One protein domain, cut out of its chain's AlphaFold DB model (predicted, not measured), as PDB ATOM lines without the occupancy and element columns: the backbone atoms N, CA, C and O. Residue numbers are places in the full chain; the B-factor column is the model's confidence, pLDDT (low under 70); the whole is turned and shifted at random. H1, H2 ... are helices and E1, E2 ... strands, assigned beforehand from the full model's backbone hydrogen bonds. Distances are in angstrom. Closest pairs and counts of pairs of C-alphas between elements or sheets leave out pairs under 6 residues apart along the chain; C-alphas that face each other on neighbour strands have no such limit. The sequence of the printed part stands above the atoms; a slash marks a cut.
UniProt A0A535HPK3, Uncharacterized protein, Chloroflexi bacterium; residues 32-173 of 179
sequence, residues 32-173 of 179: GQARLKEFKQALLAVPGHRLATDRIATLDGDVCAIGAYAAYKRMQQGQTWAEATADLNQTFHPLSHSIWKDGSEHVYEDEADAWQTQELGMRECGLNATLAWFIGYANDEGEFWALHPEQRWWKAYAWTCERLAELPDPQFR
ATOM      1  N   GLY A  32     136.928  77.717  96.821       95.25
ATOM      2  CA  GLY A  32     136.586  78.048  95.436       95.25
ATOM      3  C   GLY A  32     137.370  77.219  94.425       95.25
ATOM      4  O   GLY A  32     136.780  76.727  93.475       95.25
ATOM      5  N   GLN A  33     138.648  76.947  94.684       97.62
ATOM      6  CA  GLN A  33     139.456  76.025  93.882       97.62
ATOM      7  C   GLN A  33     138.874  74.603  93.877       97.62
ATOM      8  O   GLN A  33     138.773  73.980  92.824       97.62
ATOM      9  N   ALA A  34     138.412  74.097  95.027       97.44
ATOM     10  CA  ALA A  34     137.698  72.820  95.081       97.44
ATOM     11  C   ALA A  34     136.404  72.847  94.248       97.44
ATOM     12  O   ALA A  34     136.133  71.905  93.506       97.44
ATOM     13  N   ARG A  35     135.642  73.949  94.304       97.31
ATOM     14  CA  ARG A  35     134.430  74.125  93.490       97.31
ATOM     15  C   ARG A  35     134.712  74.253  91.998       97.31
ATOM     16  O   ARG A  35     133.911  73.747  91.225       97.31
ATOM     17  N   LEU A  36     135.820  74.872  91.596       97.06
ATOM     18  CA  LEU A  36     136.247  74.947  90.195       97.06
ATOM     19  C   LEU A  36     136.666  73.576  89.658       97.06
ATOM     20  O   LEU A  36     136.336  73.243  88.526       97.06
ATOM     21  N   LYS A  37     137.334  72.748  90.471       98.25
ATOM     22  CA  LYS A  37     137.653  71.360  90.091       98.25
ATOM     23  C   LYS A  37     136.390  70.549  89.844       98.25
ATOM     24  O   LYS A  37     136.300  69.833  88.856       98.25
ATOM     25  N   GLU A  38     135.414  70.678  90.732       98.19
ATOM     26  CA  GLU A  38     134.126  70.005  90.598       98.19
ATOM     27  C   GLU A  38     133.321  70.556  89.407       98.19
ATOM     28  O   GLU A  38     132.781  69.775  88.631       98.19
ATOM     29  N   PHE A  39     133.348  71.873  89.177       98.25
ATOM     30  CA  PHE A  39     132.763  72.501  87.991       98.25
ATOM     31  C   PHE A  39     133.405  72.001  86.688       98.25
ATOM     32  O   PHE A  39     132.700  71.684  85.737       98.25
ATOM     33  N   LYS A  40     134.734  71.834  86.651       98.31
ATOM     34  CA  LYS A  40     135.434  71.220  85.513       98.31
ATOM     35  C   LYS A  40     134.911  69.807  85.233       98.31
ATOM     36  O   LYS A  40     134.693  69.466  84.076       98.31
ATOM     37  N   GLN A  41     134.715  68.992  86.274       98.44
ATOM     38  CA  GLN A  41     134.144  67.649  86.116       98.44
ATOM     39  C   GLN A  41     132.708  67.706  85.594       98.44
ATOM     40  O   GLN A  41     132.356  66.919  84.724       98.44
ATOM     41  N   ALA A  42     131.909  68.666  86.064       98.31
ATOM     42  CA  ALA A  42     130.562  68.874  85.553       98.31
ATOM     43  C   ALA A  42     130.558  69.213  84.058       98.31
ATOM     44  O   ALA A  42     129.818  68.595  83.304       98.31
ATOM     45  N   LEU A  43     131.433  70.124  83.612       98.06
ATOM     46  CA  LEU A  43     131.570  70.461  82.192       98.06
ATOM     47  C   LEU A  43     131.963  69.242  81.347       98.06
ATOM     48  O   LEU A  43     131.405  69.046  80.275       98.06
ATOM     49  N   LEU A  44     132.883  68.406  81.830       97.81
ATOM     50  CA  LEU A  44     133.284  67.170  81.143       97.81
ATOM     51  C   LEU A  44     132.183  66.097  81.123       97.81
ATOM     52  O   LEU A  44     132.233  65.194  80.295       97.81
ATOM     53  N   ALA A  45     131.209  66.172  82.032       97.44
ATOM     54  CA  ALA A  45     130.073  65.256  82.072       97.44
ATOM     55  C   ALA A  45     128.941  65.653  81.110       97.44
ATOM     56  O   ALA A  45     128.053  64.834  80.874       97.44
ATOM     57  N   VAL A  46     128.971  66.872  80.554       97.06
ATOM     58  CA  VAL A  46     127.955  67.372  79.617       97.06
ATOM     59  C   VAL A  46     127.966  66.540  78.327       97.06
ATOM     60  O   VAL A  46     128.967  66.565  77.598       97.06
ATOM     61  N   PRO A  47     126.867  65.845  77.979       95.62
ATOM     62  CA  PRO A  47     126.758  65.118  76.723       95.62
ATOM     63  C   PRO A  47     126.984  66.042  75.526       95.62
ATOM     64  O   PRO A  47     126.421  67.128  75.435       95.62
ATOM     65  N   GLY A  48     127.850  65.622  74.604       93.69
ATOM     66  CA  GLY A  48     128.152  66.393  73.396       93.69
ATOM     67  C   GLY A  48     128.937  67.688  73.623       93.69
ATOM     68  O   GLY A  48     129.264  68.339  72.636       93.69
ATOM     69  N   HIS A  49     129.286  68.039  74.870       96.12
ATOM     70  CA  HIS A  49     130.054  69.242  75.200       96.12
ATOM     71  C   HIS A  49     129.413  70.530  74.654       96.12
ATOM     72  O   HIS A  49     130.072  71.337  74.001       96.12
ATOM     73  N   ARG A  50     128.110  70.707  74.900       94.44
ATOM     74  CA  ARG A  50     127.298  71.845  74.441       94.44
ATOM     75  C   ARG A  50     126.717  72.590  75.635       94.44
ATOM     76  O   ARG A  50     126.225  71.953  76.559       94.44
ATOM     77  N   LEU A  51     126.744  73.922  75.622       95.25
ATOM     78  CA  LEU A  51     126.026  74.730  76.616       95.25
ATOM     79  C   LEU A  51     124.932  75.560  75.947       95.25
ATOM     80  O   LEU A  51     125.201  76.230  74.950       95.25
ATOM     81  N   ALA A  52     123.727  75.551  76.513       92.25
ATOM     82  CA  ALA A  52     122.629  76.434  76.128       92.25
ATOM     83  C   ALA A  52     122.907  77.886  76.560       92.25
ATOM     84  O   ALA A  52     123.719  78.127  77.456       92.25
ATOM     85  N   THR A  53     122.244  78.836  75.901       90.06
ATOM     86  CA  THR A  53     122.161  80.251  76.312       90.06
ATOM     87  C   THR A  53     120.768  80.515  76.868       90.06
ATOM     88  O   THR A  53     119.827  79.823  76.473       90.06
ATOM     89  N   ASP A  54     120.648  81.468  77.791       86.12
ATOM     90  CA  ASP A  54     119.375  82.023  78.297       86.12
ATOM     91  C   ASP A  54     118.434  81.008  78.975       86.12
ATOM     92  O   ASP A  54     117.260  81.275  79.237       86.12
ATOM     93  N   ARG A  55     118.941  79.807  79.282       88.25
ATOM     94  CA  ARG A  55     118.175  78.680  79.831       88.25
ATOM     95  C   ARG A  55     119.023  77.879  80.805       88.25
ATOM     96  O   ARG A  55     120.145  77.491  80.491       88.25
ATOM     97  N   ILE A  56     118.457  77.525  81.960       92.75
ATOM     98  CA  ILE A  56     119.114  76.597  82.899       92.75
ATOM     99  C   ILE A  56     119.171  75.190  82.301       92.75
ATOM    100  O   ILE A  56     120.219  74.549  82.355       92.75
ATOM    101  N   ALA A  57     118.059  74.736  81.723       93.12
ATOM    102  CA  ALA A  57     117.941  73.479  81.002       93.12
ATOM    103  C   ALA A  57     116.856  73.606  79.925       93.12
ATOM    104  O   ALA A  57     115.801  74.180  80.200       93.12
ATOM    105  N   THR A  58     117.104  73.076  78.732       90.44
ATOM    106  CA  THR A  58     116.135  72.982  77.628       90.44
ATOM    107  C   THR A  58     115.411  71.636  77.663       90.44
ATOM    108  O   THR A  58     115.870  70.692  78.316       90.44
ATOM    109  N   LEU A  59     114.303  71.513  76.926       85.81
ATOM    110  CA  LEU A  59     113.615  70.225  76.746       85.81
ATOM    111  C   LEU A  59     114.493  69.145  76.093       85.81
ATOM    112  O   LEU A  59     114.322  67.960  76.375       85.81
ATOM    113  N   ASP A  60     115.448  69.551  75.255       87.38
ATOM    114  CA  ASP A  60     116.382  68.646  74.577       87.38
ATOM    115  C   ASP A  60     117.511  68.146  75.500       87.38
ATOM    116  O   ASP A  60     118.304  67.287  75.112       87.38
ATOM    117  N   GLY A  61     117.583  68.654  76.738       90.50
ATOM    118  CA  GLY A  61     118.587  68.269  77.731       90.50
ATOM    119  C   GLY A  61     119.906  69.045  77.650       90.50
ATOM    120  O   GLY A  61     120.864  68.685  78.345       90.50
ATOM    121  N   ASP A  62     119.962  70.113  76.846       93.69
ATOM    122  CA  ASP A  62     121.053  71.090  76.884       93.69
ATOM    123  C   ASP A  62     120.882  72.011  78.103       93.69
ATOM    124  O   ASP A  62     119.776  72.248  78.584       93.69
ATOM    125  N   VAL A  63     121.982  72.548  78.628       95.62
ATOM    126  CA  VAL A  63     121.999  73.327  79.880       95.62
ATOM    127  C   VAL A  63     122.975  74.493  79.796       95.62
ATOM    128  O   VAL A  63     123.974  74.399  79.083       95.62
ATOM    129  N   CYS A  64     122.752  75.575  80.545       95.06
ATOM    130  CA  CYS A  64     123.790  76.597  80.736       95.06
ATOM    131  C   CYS A  64     124.928  76.075  81.629       95.06
ATOM    132  O   CYS A  64     124.852  74.991  82.210       95.06
ATOM    133  N   ALA A  65     125.987  76.867  81.806       96.31
ATOM    134  CA  ALA A  65     127.118  76.500  82.661       96.31
ATOM    135  C   ALA A  65     126.711  76.135  84.106       96.31
ATOM    136  O   ALA A  65     127.184  75.137  84.652       96.31
ATOM    137  N   ILE A  66     125.817  76.907  84.736       96.81
ATOM    138  CA  ILE A  66     125.319  76.571  86.080       96.81
ATOM    139  C   ILE A  66     124.408  75.340  86.038       96.81
ATOM    140  O   ILE A  66     124.523  74.480  86.912       96.81
ATOM    141  N   GLY A  67     123.556  75.224  85.018       97.06
ATOM    142  CA  GLY A  67     122.707  74.052  84.804       97.06
ATOM    143  C   GLY A  67     123.519  72.762  84.676       97.06
ATOM    144  O   GLY A  67     123.192  71.778  85.329       97.06
ATOM    145  N   ALA A  68     124.644  72.784  83.952       98.06
ATOM    146  CA  ALA A  68     125.576  71.660  83.852       98.06
ATOM    147  C   ALA A  68     126.121  71.236  85.217       98.06
ATOM    148  O   ALA A  68     126.203  70.045  85.526       98.06
ATOM    149  N   TYR A  69     126.464  72.208  86.061       98.38
ATOM    150  CA  TYR A  69     126.925  71.923  87.411       98.38
ATOM    151  C   TYR A  69     125.802  71.315  88.258       98.38
ATOM    152  O   TYR A  69     125.993  70.251  88.849       98.38
ATOM    153  N   ALA A  70     124.614  71.913  88.268       97.94
ATOM    154  CA  ALA A  70     123.474  71.378  89.008       97.94
ATOM    155  C   ALA A  70     123.098  69.958  88.542       97.94
ATOM    156  O   ALA A  70     122.940  69.061  89.372       97.94
ATOM    157  N   ALA A  71     123.068  69.711  87.230       98.06
ATOM    158  CA  ALA A  71     122.807  68.391  86.663       98.06
ATOM    159  C   ALA A  71     123.849  67.366  87.133       98.06
ATOM    160  O   ALA A  71     123.498  66.299  87.636       98.06
ATOM    161  N   TYR A  72     125.135  67.722  87.093       98.38
ATOM    162  CA  TYR A  72     126.204  66.874  87.617       98.38
ATOM    163  C   TYR A  72     126.057  66.590  89.123       98.38
ATOM    164  O   TYR A  72     126.261  65.457  89.567       98.38
ATOM    165  N   LYS A  73     125.648  67.580  89.931       97.94
ATOM    166  CA  LYS A  73     125.363  67.378  91.364       97.94
ATOM    167  C   LYS A  73     124.232  66.378  91.587       97.94
ATOM    168  O   LYS A  73     124.330  65.570  92.509       97.94
ATOM    169  N   ARG A  74     123.191  66.412  90.755       97.31
ATOM    170  CA  ARG A  74     122.071  65.464  90.802       97.31
ATOM    171  C   ARG A  74     122.474  64.070  90.318       97.31
ATOM    172  O   ARG A  74     122.086  63.078  90.933       97.31
ATOM    173  N   MET A  75     123.359  63.971  89.326       97.38
ATOM    174  CA  MET A  75     123.931  62.683  88.919       97.38
ATOM    175  C   MET A  75     124.721  62.005  90.035       97.38
ATOM    176  O   MET A  75     124.615  60.797  90.240       97.38
ATOM    177  N   GLN A  76     125.472  62.780  90.819       96.75
ATOM    178  CA  GLN A  76     126.158  62.258  92.006       96.75
ATOM    179  C   GLN A  76     125.188  61.726  93.077       96.75
ATOM    180  O   GLN A  76     125.606  60.970  93.952       96.75
ATOM    181  N   GLN A  77     123.911  62.110  93.014       96.38
ATOM    182  CA  GLN A  77     122.838  61.633  93.892       96.38
ATOM    183  C   GLN A  77     122.058  60.454  93.286       96.38
ATOM    184  O   GLN A  77     121.130  59.955  93.919       96.38
ATOM    185  N   GLY A  78     122.448  59.977  92.099       97.38
ATOM    186  CA  GLY A  78     121.898  58.780  91.464       97.38
ATOM    187  C   GLY A  78     120.978  59.035  90.273       97.38
ATOM    188  O   GLY A  78     120.506  58.063  89.691       97.38
ATOM    189  N   GLN A  79     120.737  60.293  89.888       97.88
ATOM    190  CA  GLN A  79     119.987  60.597  88.665       97.88
ATOM    191  C   GLN A  79     120.834  60.336  87.407       97.88
ATOM    192  O   GLN A  79     122.061  60.451  87.408       97.88
ATOM    193  N   THR A  80     120.180  60.015  86.300       97.88
ATOM    194  CA  THR A  80     120.784  60.100  84.965       97.88
ATOM    195  C   THR A  80     120.869  61.560  84.508       97.88
ATOM    196  O   THR A  80     120.191  62.428  85.056       97.88
ATOM    197  N   TRP A  81     121.683  61.852  83.483       96.69
ATOM    198  CA  TRP A  81     121.740  63.206  82.908       96.69
ATOM    199  C   TRP A  81     120.355  63.674  82.443       96.69
ATOM    200  O   TRP A  81     119.937  64.769  82.791       96.69
ATOM    201  N   ALA A  82     119.628  62.812  81.724       96.62
ATOM    202  CA  ALA A  82     118.308  63.125  81.183       96.62
ATOM    203  C   ALA A  82     117.276  63.438  82.280       96.62
ATOM    204  O   ALA A  82     116.524  64.399  82.148       96.62
ATOM    205  N   GLU A  83     117.260  62.667  83.373       97.06
ATOM    206  CA  GLU A  83     116.399  62.955  84.530       97.06
ATOM    207  C   GLU A  83     116.781  64.288  85.178       97.06
ATOM    208  O   GLU A  83     115.920  65.127  85.430       97.06
ATOM    209  N   ALA A  84     118.079  64.526  85.378       97.06
ATOM    210  CA  ALA A  84     118.558  65.744  86.014       97.06
ATOM    211  C   ALA A  84     118.209  67.005  85.215       97.06
ATOM    212  O   ALA A  84     117.783  68.001  85.804       97.06
ATOM    213  N   THR A  85     118.360  66.974  83.890       95.31
ATOM    214  CA  THR A  85     118.012  68.109  83.028       95.31
ATOM    215  C   THR A  85     116.508  68.296  82.891       95.31
ATOM    216  O   THR A  85     116.056  69.438  82.902       95.31
ATOM    217  N   ALA A  86     115.727  67.211  82.840       93.12
ATOM    218  CA  ALA A  86     114.268  67.292  82.835       93.12
ATOM    219  C   ALA A  86     113.735  67.918  84.135       93.12
ATOM    220  O   ALA A  86     112.933  68.850  84.082       93.12
ATOM    221  N   ASP A  87     114.239  67.488  85.295       93.62
ATOM    222  CA  ASP A  87     113.857  68.062  86.588       93.62
ATOM    223  C   ASP A  87     114.261  69.546  86.690       93.62
ATOM    224  O   ASP A  87     113.532  70.361  87.260       93.62
ATOM    225  N   LEU A  88     115.442  69.921  86.174       92.94
ATOM    226  CA  LEU A  88     115.891  71.318  86.136       92.94
ATOM    227  C   LEU A  88     114.993  72.171  85.236       92.94
ATOM    228  O   LEU A  88     114.585  73.257  85.650       92.94
ATOM    229  N   ASN A  89     114.653  71.676  84.043       90.06
ATOM    230  CA  ASN A  89     113.741  72.353  83.126       90.06
ATOM    231  C   ASN A  89     112.369  72.539  83.787       90.06
ATOM    232  O   ASN A  89     111.896  73.662  83.886       90.06
ATOM    233  N   GLN A  90     111.799  71.491  84.388       87.31
ATOM    234  CA  GLN A  90     110.514  71.586  85.087       87.31
ATOM    235  C   GLN A  90     110.530  72.583  86.260       87.31
ATOM    236  O   GLN A  90     109.521  73.232  86.535       87.31
ATOM    237  N   THR A  91     111.655  72.694  86.974       86.56
ATOM    238  CA  THR A  91     111.771  73.558  88.160       86.56
ATOM    239  C   THR A  91     111.923  75.032  87.794       86.56
ATOM    240  O   THR A  91     111.340  75.889  88.458       86.56
ATOM    241  N   PHE A  92     112.739  75.332  86.782       81.06
ATOM    242  CA  PHE A  92     113.177  76.700  86.490       81.06
ATOM    243  C   PHE A  92     112.598  77.278  85.200       81.06
ATOM    244  O   PHE A  92     112.520  78.494  85.084       81.06
ATOM    245  N   HIS A  93     112.176  76.413  84.278       73.00
ATOM    246  CA  HIS A  93     111.612  76.743  82.967       73.00
ATOM    247  C   HIS A  93     110.333  75.945  82.716       73.00
ATOM    248  O   HIS A  93     110.236  75.271  81.686       73.00
ATOM    249  N   PRO A  94     109.358  75.937  83.653       65.56
ATOM    250  CA  PRO A  94     108.103  75.264  83.378       65.56
ATOM    251  C   PRO A  94     107.517  75.866  82.103       65.56
ATOM    252  O   PRO A  94     107.551  77.082  81.916       65.56
ATOM    253  N   LEU A  95     107.006  75.006  81.223       67.56
ATOM    254  CA  LEU A  95     106.361  75.449  79.996       67.56
ATOM    255  C   LEU A  95     105.325  76.525  80.328       67.56
ATOM    256  O   LEU A  95     104.396  76.292  81.104       67.56
ATOM    257  N   SER A  96     105.507  77.702  79.744       67.50
ATOM    258  CA  SER A  96     104.576  78.807  79.873       67.50
ATOM    259  C   SER A  96     103.515  78.656  78.794       67.50
ATOM    260  O   SER A  96     103.796  78.657  77.595       67.50
ATOM    261  N   HIS A  97     102.270  78.484  79.235       72.00
ATOM    262  CA  HIS A  97     101.114  78.321  78.363       72.00
ATOM    263  C   HIS A  97     100.391  79.660  78.223       72.00
ATOM    264  O   HIS A  97      99.992  80.278  79.212       72.00
ATOM    265  N   SER A  98     100.179  80.096  76.985       73.19
ATOM    266  CA  SER A  98      99.390  81.284  76.668       73.19
ATOM    267  C   SER A  98      98.305  80.938  75.657       73.19
ATOM    268  O   SER A  98      98.569  80.297  74.644       73.19
ATOM    269  N   ILE A  99      97.070  81.363  75.921       81.00
ATOM    270  CA  ILE A  99      95.966  81.233  74.963       81.00
ATOM    271  C   ILE A  99      95.813  82.566  74.238       81.00
ATOM    272  O   ILE A  99      95.578  83.605  74.861       81.00
ATOM    273  N   TRP A 100      95.973  82.539  72.920       83.12
ATOM    274  CA  TRP A 100      95.906  83.725  72.073       83.12
ATOM    275  C   TRP A 100      94.450  84.091  71.759       83.12
ATOM    276  O   TRP A 100      93.518  83.331  72.021       83.12
ATOM    277  N   LYS A 101      94.219  85.295  71.215       82.81
ATOM    278  CA  LYS A 101      92.857  85.815  70.956       82.81
ATOM    279  C   LYS A 101      92.033  84.949  69.994       82.81
ATOM    280  O   LYS A 101      90.812  85.061  69.989       82.81
ATOM    281  N   ASP A 102      92.690  84.130  69.180       90.19
ATOM    282  CA  ASP A 102      92.068  83.181  68.253       90.19
ATOM    283  C   ASP A 102      91.757  81.815  68.896       90.19
ATOM    284  O   ASP A 102      91.207  80.938  68.232       90.19
ATOM    285  N   GLY A 103      92.065  81.640  70.185       83.75
ATOM    286  CA  GLY A 103      91.861  80.400  70.926       83.75
ATOM    287  C   GLY A 103      92.966  79.364  70.728       83.75
ATOM    288  O   GLY A 103      92.850  78.272  71.281       83.75
ATOM    289  N   SER A 104      94.022  79.678  69.972       84.69
ATOM    290  CA  SER A 104      95.186  78.801  69.867       84.69
ATOM    291  C   SER A 104      96.005  78.820  71.162       84.69
ATOM    292  O   SER A 104      96.175  79.858  71.808       84.69
ATOM    293  N   GLU A 105      96.483  77.643  71.562       85.31
ATOM    294  CA  GLU A 105      97.415  77.488  72.673       85.31
ATOM    295  C   GLU A 105      98.843  77.597  72.146       85.31
ATOM    296  O   GLU A 105      99.250  76.875  71.235       85.31
ATOM    297  N   HIS A 106      99.603  78.499  72.749       72.62
ATOM    298  CA  HIS A 106     101.011  78.692  72.480       72.62
ATOM    299  C   HIS A 106     101.816  78.355  73.728       72.62
ATOM    300  O   HIS A 106     101.612  78.945  74.794       72.62
ATOM    301  N   VAL A 107     102.742  77.419  73.559       69.94
ATOM    302  CA  VAL A 107     103.665  76.960  74.593       69.94
ATOM    303  C   VAL A 107     105.024  77.592  74.317       69.94
ATOM    304  O   VAL A 107     105.564  77.435  73.221       69.94
ATOM    305  N   TYR A 108     105.564  78.307  75.298       68.31
ATOM    306  CA  TYR A 108     106.897  78.898  75.236       68.31
ATOM    307  C   TYR A 108     107.740  78.412  76.413       68.31
ATOM    308  O   TYR A 108     107.224  78.167  77.503       68.31
ATOM    309  N   GLU A 109     109.042  78.270  76.190       64.50
ATOM    310  CA  GLU A 109     110.010  78.163  77.278       64.50
ATOM    311  C   GLU A 109     110.364  79.584  77.749       64.50
ATOM    312  O   GLU A 109     110.703  80.437  76.919       64.50
ATOM    313  N   ASP A 110     110.290  79.846  79.053       69.88
ATOM    314  CA  ASP A 110     110.692  81.135  79.631       69.88
ATOM    315  C   ASP A 110     112.215  81.234  79.782       69.88
ATOM    316  O   ASP A 110     112.917  80.229  79.855       69.88
ATOM    317  N   GLU A 111     112.768  82.450  79.714       75.31
ATOM    318  CA  GLU A 111     114.213  82.702  79.873       75.31
ATOM    319  C   GLU A 111     114.616  82.625  81.339       75.31
ATOM    320  O   GLU A 111     113.881  83.056  82.227       75.31
ATOM    321  N   ALA A 112     115.801  82.067  81.586       74.81
ATOM    322  CA  ALA A 112     116.403  82.106  82.906       74.81
ATOM    323  C   ALA A 112     116.879  83.518  83.173       74.81
ATOM    324  O   ALA A 112     117.826  83.983  82.540       74.81
ATOM    325  N   ASP A 113     116.279  84.180  84.155       78.06
ATOM    326  CA  ASP A 113     116.867  85.423  84.615       78.06
ATOM    327  C   ASP A 113     118.195  85.143  85.355       78.06
ATOM    328  O   ASP A 113     118.475  84.051  85.878       78.06
ATOM    329  N   ALA A 114     119.062  86.156  85.394       79.56
ATOM    330  CA  ALA A 114     120.375  86.039  86.023       79.56
ATOM    331  C   ALA A 114     120.292  85.707  87.528       79.56
ATOM    332  O   ALA A 114     121.232  85.134  88.090       79.56
ATOM    333  N   TRP A 115     119.184  86.055  88.190       84.06
ATOM    334  CA  TRP A 115     118.976  85.797  89.610       84.06
ATOM    335  C   TRP A 115     118.686  84.318  89.873       84.06
ATOM    336  O   TRP A 115     119.333  83.720  90.733       84.06
ATOM    337  N   GLN A 116     117.791  83.702  89.101       87.12
ATOM    338  CA  GLN A 116     117.492  82.270  89.164       87.12
ATOM    339  C   GLN A 116     118.758  81.437  88.943       87.12
ATOM    340  O   GLN A 116     119.052  80.521  89.717       87.12
ATOM    341  N   THR A 117     119.557  81.807  87.940       90.00
ATOM    342  CA  THR A 117     120.832  81.146  87.636       90.00
ATOM    343  C   THR A 117     121.825  81.276  88.796       90.00
ATOM    344  O   THR A 117     122.443  80.293  89.215       90.00
ATOM    345  N   GLN A 118     121.955  82.467  89.387       91.38
ATOM    346  CA  GLN A 118     122.804  82.674  90.564       91.38
ATOM    347  C   GLN A 118     122.324  81.854  91.772       91.38
ATOM    348  O   GLN A 118     123.133  81.209  92.450       91.38
ATOM    349  N   GLU A 119     121.022  81.870  92.049       91.75
ATOM    350  CA  GLU A 119     120.411  81.184  93.183       91.75
ATOM    351  C   GLU A 119     120.586  79.664  93.089       91.75
ATOM    352  O   GLU A 119     120.980  79.031  94.076       91.75
ATOM    353  N   LEU A 120     120.397  79.086  91.900       94.31
ATOM    354  CA  LEU A 120     120.676  77.676  91.632       94.31
ATOM    355  C   LEU A 120     122.145  77.332  91.923       94.31
ATOM    356  O   LEU A 120     122.436  76.381  92.657       94.31
ATOM    357  N   GLY A 121     123.082  78.138  91.415       95.31
ATOM    358  CA  GLY A 121     124.513  77.940  91.654       95.31
ATOM    359  C   GLY A 121     124.880  77.990  93.142       95.31
ATOM    360  O   GLY A 121     125.721  77.222  93.621       95.31
ATOM    361  N   MET A 122     124.225  78.855  93.914       96.00
ATOM    362  CA  MET A 122     124.434  78.923  95.358       96.00
ATOM    363  C   MET A 122     123.861  77.707  96.088       96.00
ATOM    364  O   MET A 122     124.560  77.095  96.901       96.00
ATOM    365  N   ARG A 123     122.600  77.362  95.812       94.44
ATOM    366  CA  ARG A 123     121.854  76.344  96.563       94.44
ATOM    367  C   ARG A 123     122.291  74.925  96.219       94.44
ATOM    368  O   ARG A 123     122.544  74.143  97.131       94.44
ATOM    369  N   GLU A 124     122.417  74.603  94.936       95.12
ATOM    370  CA  GLU A 124     122.701  73.231  94.495       95.12
ATOM    371  C   GLU A 124     124.199  72.977  94.296       95.12
ATOM    372  O   GLU A 124     124.697  71.898  94.623       95.12
ATOM    373  N   CYS A 125     124.955  73.982  93.840       96.06
ATOM    374  CA  CYS A 125     126.387  73.817  93.552       96.06
ATOM    375  C   CYS A 125     127.292  74.267  94.715       96.06
ATOM    376  O   CYS A 125     128.506  74.048  94.705       96.06
ATOM    377  N   GLY A 126     126.724  74.896  95.751       94.62
ATOM    378  CA  GLY A 126     127.470  75.371  96.917       94.62
ATOM    379  C   GLY A 126     128.507  76.445  96.575       94.62
ATOM    380  O   GLY A 126     129.555  76.523  97.240       94.62
ATOM    381  N   LEU A 127     128.239  77.222  95.524       94.69
ATOM    382  CA  LEU A 127     129.001  78.403  95.133       94.69
ATOM    383  C   LEU A 127     128.637  79.582  96.041       94.69
ATOM    384  O   LEU A 127     127.579  79.615  96.667       94.69
ATOM    385  N   ASN A 128     129.520  80.574  96.126       93.88
ATOM    386  CA  ASN A 128     129.100  81.870  96.650       93.88
ATOM    387  C   ASN A 128     128.414  82.682  95.542       93.88
ATOM    388  O   ASN A 128     128.595  82.397  94.358       93.88
ATOM    389  N   ALA A 129     127.660  83.704  95.945       91.94
ATOM    390  CA  ALA A 129     126.880  84.545  95.042       91.94
ATOM    391  C   ALA A 129     127.713  85.106  93.880       91.94
ATOM    392  O   ALA A 129     127.290  85.053  92.730       91.94
ATOM    393  N   THR A 130     128.916  85.604  94.167       92.12
ATOM    394  CA  THR A 130     129.787  86.225  93.166       92.12
ATOM    395  C   THR A 130     130.271  85.233  92.111       92.12
ATOM    396  O   THR A 130     130.237  85.540  90.924       92.12
ATOM    397  N   LEU A 131     130.699  84.036  92.521       92.69
ATOM    398  CA  LEU A 131     131.173  83.008  91.597       92.69
ATOM    399  C   LEU A 131     130.016  82.369  90.817       92.69
ATOM    400  O   LEU A 131     130.177  82.107  89.631       92.69
ATOM    401  N   ALA A 132     128.856  82.162  91.454       94.38
ATOM    402  CA  ALA A 132     127.649  81.685  90.777       94.38
ATOM    403  C   ALA A 132     127.202  82.662  89.683       94.38
ATOM    404  O   ALA A 132     127.011  82.259  88.540       94.38
ATOM    405  N   TRP A 133     127.128  83.953  90.020       90.62
ATOM    406  CA  TRP A 133     126.796  85.001  89.060       90.62
ATOM    407  C   TRP A 133     127.813  85.061  87.925       90.62
ATOM    408  O   TRP A 133     127.424  85.085  86.769       90.62
ATOM    409  N   PHE A 134     129.113  85.029  88.237       91.12
ATOM    410  CA  PHE A 134     130.147  85.116  87.208       91.12
ATOM    411  C   PHE A 134     130.098  83.942  86.227       91.12
ATOM    412  O   PHE A 134     130.279  84.156  85.036       91.12
ATOM    413  N   ILE A 135     129.866  82.715  86.704       92.31
ATOM    414  CA  ILE A 135     129.765  81.541  85.826       92.31
ATOM    415  C   ILE A 135     128.522  81.633  84.929       92.31
ATOM    416  O   ILE A 135     128.631  81.332  83.746       92.31
ATOM    417  N   GLY A 136     127.376  82.069  85.468       90.00
ATOM    418  CA  GLY A 136     126.170  82.318  84.668       90.00
ATOM    419  C   GLY A 136     126.394  83.419  83.628       90.00
ATOM    420  O   GLY A 136     126.274  83.179  82.435       90.00
ATOM    421  N   TYR A 137     126.860  84.588  84.070       86.19
ATOM    422  CA  TYR A 137     127.184  85.718  83.197       86.19
ATOM    423  C   TYR A 137     128.188  85.336  82.103       86.19
ATOM    424  O   TYR A 137     127.977  85.619  80.934       86.19
ATOM    425  N   ALA A 138     129.277  84.641  82.439       83.44
ATOM    426  CA  ALA A 138     130.260  84.225  81.442       83.44
ATOM    427  C   ALA A 138     129.694  83.240  80.405       83.44
ATOM    428  O   ALA A 138     130.287  83.104  79.343       83.44
ATOM    429  N   ASN A 139     128.592  82.541  80.695       86.00
ATOM    430  CA  ASN A 139     127.910  81.674  79.737       86.00
ATOM    431  C   ASN A 139     127.022  82.472  78.773       86.00
ATOM    432  O   ASN A 139     127.093  82.249  77.563       86.00
ATOM    433  N   ASP A 140     126.223  83.386  79.324       78.50
ATOM    434  CA  ASP A 140     125.109  84.042  78.627       78.50
ATOM    435  C   ASP A 140     125.440  85.453  78.116       78.50
ATOM    436  O   ASP A 140     124.667  86.032  77.373       78.50
ATOM    437  N   GLU A 141     126.580  86.042  78.483       74.50
ATOM    438  CA  GLU A 141     126.858  87.457  78.207       74.50
ATOM    439  C   GLU A 141     128.206  87.694  77.506       74.50
ATOM    440  O   GLU A 141     129.049  86.807  77.319       74.50
ATOM    441  N   GLY A 142     128.414  88.937  77.062       70.25
ATOM    442  CA  GLY A 142     129.633  89.362  76.372       70.25
ATOM    443  C   GLY A 142     129.715  88.822  74.943       70.25
ATOM    444  O   GLY A 142     128.856  89.106  74.119       70.25
ATOM    445  N   GLU A 143     130.768  88.068  74.620       68.88
ATOM    446  CA  GLU A 143     130.912  87.427  73.301       68.88
ATOM    447  C   GLU A 143     130.293  86.021  73.246       68.88
ATOM    448  O   GLU A 143     130.329  85.400  72.190       68.88
ATOM    449  N   PHE A 144     129.828  85.462  74.373       69.12
ATOM    450  CA  PHE A 144     129.567  84.022  74.499       69.12
ATOM    451  C   PHE A 144     128.150  83.625  74.071       69.12
ATOM    452  O   PHE A 144     127.951  82.512  73.577       69.12
ATOM    453  N   TRP A 145     127.179  84.532  74.176       73.56
ATOM    454  CA  TRP A 145     125.815  84.314  73.684       73.56
ATOM    455  C   TRP A 145     125.773  84.095  72.165       73.56
ATOM    456  O   TRP A 145     125.048  83.229  71.692       73.56
ATOM    457  N   ALA A 146     126.631  84.788  71.407       81.31
ATOM    458  CA  ALA A 146     126.711  84.676  69.949       81.31
ATOM    459  C   ALA A 146     127.489  83.438  69.457       81.31
ATOM    460  O   ALA A 146     127.603  83.219  68.252       81.31
ATOM    461  N   LEU A 147     128.064  82.645  70.367       86.12
ATOM    462  CA  LEU A 147     128.820  81.447  70.012       86.12
ATOM    463  C   LEU A 147     127.905  80.246  69.801       86.12
ATOM    464  O   LEU A 147     126.874  80.094  70.459       86.12
ATOM    465  N   HIS A 148     128.364  79.315  68.968       90.75
ATOM    466  CA  HIS A 148     127.770  77.984  68.926       90.75
ATOM    467  C   HIS A 148     127.869  77.291  70.302       90.75
ATOM    468  O   HIS A 148     128.853  77.507  71.024       90.75
ATOM    469  N   PRO A 149     126.903  76.431  70.676       92.62
ATOM    470  CA  PRO A 149     126.877  75.767  71.984       92.62
ATOM    471  C   PRO A 149     128.186  75.059  72.376       92.62
ATOM    472  O   PRO A 149     128.607  75.125  73.532       92.62
ATOM    473  N   GLU A 150     128.872  74.435  71.420       93.62
ATOM    474  CA  GLU A 150     130.161  73.758  71.604       93.62
ATOM    475  C   GLU A 150     131.301  74.738  71.893       93.62
ATOM    476  O   GLU A 150     132.201  74.477  72.693       93.62
ATOM    477  N   GLN A 151     131.274  75.898  71.238       92.44
ATOM    478  CA  GLN A 151     132.252  76.960  71.445       92.44
ATOM    479  C   GLN A 151     132.062  77.618  72.813       92.44
ATOM    480  O   GLN A 151     133.053  77.899  73.492       92.44
ATOM    481  N   ARG A 152     130.807  77.815  73.239       92.88
ATOM    482  CA  ARG A 152     130.466  78.307  74.579       92.88
ATOM    483  C   ARG A 152     130.973  77.352  75.654       92.88
ATOM    484  O   ARG A 152     131.709  77.775  76.548       92.88
ATOM    485  N   TRP A 153     130.678  76.060  75.504       94.94
ATOM    486  CA  TRP A 153     131.216  75.016  76.372       94.94
ATOM    487  C   TRP A 153     132.745  75.050  76.428       94.94
ATOM    488  O   TRP A 153     133.325  75.090  77.515       94.94
ATOM    489  N   TRP A 154     133.414  75.110  75.271       95.12
ATOM    490  CA  TRP A 154     134.875  75.119  75.214       95.12
ATOM    491  C   TRP A 154     135.461  76.337  75.920       95.12
ATOM    492  O   TRP A 154     136.430  76.195  76.665       95.12
ATOM    493  N   LYS A 155     134.889  77.530  75.721       93.69
ATOM    494  CA  LYS A 155     135.358  78.729  76.421       93.69
ATOM    495  C   LYS A 155     135.173  78.592  77.938       93.69
ATOM    496  O   LYS A 155     136.105  78.921  78.669       93.69
ATOM    497  N   ALA A 156     134.043  78.060  78.415       94.56
ATOM    498  CA  ALA A 156     133.823  77.805  79.843       94.56
ATOM    499  C   ALA A 156     134.823  76.780  80.415       94.56
ATOM    500  O   ALA A 156     135.408  76.989  81.483       94.56
ATOM    501  N   TYR A 157     135.080  75.694  79.681       96.25
ATOM    502  CA  TYR A 157     136.050  74.665  80.056       96.25
ATOM    503  C   TYR A 157     137.484  75.204  80.085       96.25
ATOM    504  O   TYR A 157     138.200  75.013  81.071       96.25
ATOM    505  N   ALA A 158     137.893  75.930  79.044       95.38
ATOM    506  CA  ALA A 158     139.212  76.540  78.945       95.38
ATOM    507  C   ALA A 158     139.439  77.585  80.043       95.38
ATOM    508  O   ALA A 158     140.476  77.552  80.704       95.38
ATOM    509  N   TRP A 159     138.447  78.444  80.298       94.44
ATOM    510  CA  TRP A 159     138.470  79.397  81.407       94.44
ATOM    511  C   TRP A 159     138.637  78.690  82.756       94.44
ATOM    512  O   TRP A 159     139.450  79.098  83.586       94.44
ATOM    513  N   THR A 160     137.915  77.588  82.971       95.88
ATOM    514  CA  THR A 160     138.025  76.810  84.211       95.88
ATOM    515  C   THR A 160     139.424  76.211  84.367       95.88
ATOM    516  O   THR A 160     140.006  76.303  85.446       95.88
ATOM    517  N   CYS A 161     139.994  75.647  83.295       96.94
ATOM    518  CA  CYS A 161     141.357  75.106  83.303       96.94
ATOM    519  C   CYS A 161     142.392  76.191  83.627       96.94
ATOM    520  O   CYS A 161     143.233  75.989  84.500       96.94
ATOM    521  N   GLU A 162     142.282  77.370  83.011       95.75
ATOM    522  CA  GLU A 162     143.167  78.506  83.285       95.75
ATOM    523  C   GLU A 162     143.154  78.884  84.776       95.75
ATOM    524  O   GLU A 162     144.208  79.034  85.395       95.75
ATOM    525  N   ARG A 163     141.967  78.965  85.396       95.19
ATOM    526  CA  ARG A 163     141.820  79.294  86.828       95.19
ATOM    527  C   ARG A 163     142.306  78.199  87.776       95.19
ATOM    528  O   ARG A 163     142.538  78.483  88.952       95.19
ATOM    529  N   LEU A 164     142.469  76.981  87.269       96.44
ATOM    530  CA  LEU A 164     143.084  75.852  87.964       96.44
ATOM    531  C   LEU A 164     144.593  75.728  87.676       96.44
ATOM    532  O   LEU A 164     145.228  74.827  88.216       96.44
ATOM    533  N   ALA A 165     145.170  76.633  86.871       96.69
ATOM    534  CA  ALA A 165     146.543  76.554  86.364       96.69
ATOM    535  C   ALA A 165     146.825  75.259  85.572       96.69
ATOM    536  O   ALA A 165     147.913  74.687  85.633       96.69
ATOM    537  N   GLU A 166     145.828  74.804  84.815       96.69
ATOM    538  CA  GLU A 166     145.867  73.612  83.972       96.69
ATOM    539  C   GLU A 166     145.752  73.996  82.490       96.69
ATOM    540  O   GLU A 166     145.133  74.999  82.130       96.69
ATOM    541  N   LEU A 167     146.319  73.173  81.606       96.12
ATOM    542  CA  LEU A 167     146.099  73.318  80.166       96.12
ATOM    543  C   LEU A 167     144.789  72.618  79.774       96.12
ATOM    544  O   LEU A 167     144.595  71.460  80.157       96.12
ATOM    545  N   PRO A 168     143.898  73.272  79.003       95.62
ATOM    546  CA  PRO A 168     142.723  72.600  78.478       95.62
ATOM    547  C   PRO A 168     143.145  71.547  77.454       95.62
ATOM    548  O   PRO A 168     144.039  71.773  76.636       95.62
ATOM    549  N   ASP A 169     142.487  70.396  77.503       95.06
ATOM    550  CA  ASP A 169     142.774  69.294  76.594       95.06
ATOM    551  C   ASP A 169     142.408  69.683  75.149       95.06
ATOM    552  O   ASP A 169     141.237  69.963  74.870       95.06
ATOM    553  N   PRO A 170     143.379  69.718  74.217       92.88
ATOM    554  CA  PRO A 170     143.144  70.170  72.853       92.88
ATOM    555  C   PRO A 170     142.171  69.281  72.073       92.88
ATOM    556  O   PRO A 170     141.650  69.751  71.063       92.88
ATOM    557  N   GLN A 171     141.898  68.044  72.512       92.44
ATOM    558  CA  GLN A 171     140.949  67.160  71.826       92.44
ATOM    559  C   GLN A 171     139.518  67.711  71.826       92.44
ATOM    560  O   GLN A 171     138.755  67.431  70.907       92.44
ATOM    561  N   PHE A 172     139.162  68.509  72.838       91.81
ATOM    562  CA  PHE A 172     137.833  69.107  72.939       91.81
ATOM    563  C   PHE A 172     137.741  70.485  72.282       91.81
ATOM    564  O   PHE A 172     136.694  71.127  72.340       91.81
ATOM    565  N   ARG A 173     138.830  70.974  71.679       91.06
ATOM    566  CA  ARG A 173     138.828  72.272  71.016       91.06
ATOM    567  C   ARG A 173     137.931  72.198  69.773       91.06
ATOM    568  O   ARG A 173     138.240  71.407  68.881       91.06
TER     569      ARG A 173
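This is residues 32 to 173 of the 179 residues of an uncharacterized protein of Chloroflexi bacterium (UniProt A0A535HPK3). Six helices, mostly crossed, gather in one body round H2, and a thin two-stranded hairpin, E1 and E2, sticks out from it as a long arm. H1 and H3 pack on H2, and so do H4 and H5; H6 packs on H1, and its early part just reaches the end of H5. The printed part has 142 residues, with named elements in the order H1, H2, H3, E1, E2, H4, H5, H6; the class is mostly helix, and the one sheet, E1 - E2, is antiparallel. It is compact, with a radius of gyration of the C-alphas of 15.4 A, yet the arm draws the outline out to an elongated 58 by 32 by 27 A.

Start at H1, residues 32 to 45: its residues 39 to 45 alone touch H2, residues 65 to 75, about perpendicular at 80 degrees, closest at the C-alphas of Ala 42 and Tyr 69, 5.1 A apart. H2 is the hub, touching four helices. H3, residues 81 to 92, touches it at a steep tilt of 59 degrees, opposite ways, with the C-alphas of Ala 71 and Ala 84 closest at 5.0 A. Next look at E1, residues 96 to 99, and E2, residues 105 to 108, a hairpin whose N 98 and O 106 are 2.9 A apart and N 106 and O 98 2.8 A, within hydrogen-bond range. Both strands are apart from H1, H2, H5 and H6. H4, residues 114 to 123, touches H2, with the C-alphas of Ile 66 and Gly 121 closest at 5.8 A. H5, residues 129 to 140, touches H4 at a steep tilt of 50 degrees, opposite ways, with the C-alphas of Gln 118 and Trp 133 closest at 4.9 A. H5 also touches H2, where the C-alphas of Ile 66 and Gly 136 are closest at 6.0 A. H6, residues 149 to 163, touches H1 at a shallow tilt of 30 degrees, opposite ways, with the C-alphas of Lys 40 and Thr 160 closest at 6.3 A. H5 and H6, a helical hairpin, only just touch, with 3 pairs of C-alphas within 8 A, the closest those of Asn 139 and Arg 152 at 6.7 A. In H1 to H6 every O i to N i+4 pair is within hydrogen-bond range.

Find C-alpha 32 at (136.586, 78.048, 95.436); from there H1 runs 19.6 A. H2 covers 15.5 A, H3 16.4 A, E1 10.2 A, E2 9.9 A, H4 14.4 A and H5 16.5 A. E1 ends at C-alpha 99, (95.966, 81.233, 74.963). H6 covers 21.4 A and ends at C-alpha 163, (141.820, 79.294, 86.828).

Look for the two C-alphas farthest apart at Asp 102 and Ala 165, 57.8 A. The printed part has no cut. The link from H1 to H2, residues 46 to 64, is long. The pLDDT is under 70 at residues 94 to 96, 107 to 110 and 143 to 144; its mean over the printed part is 90.1.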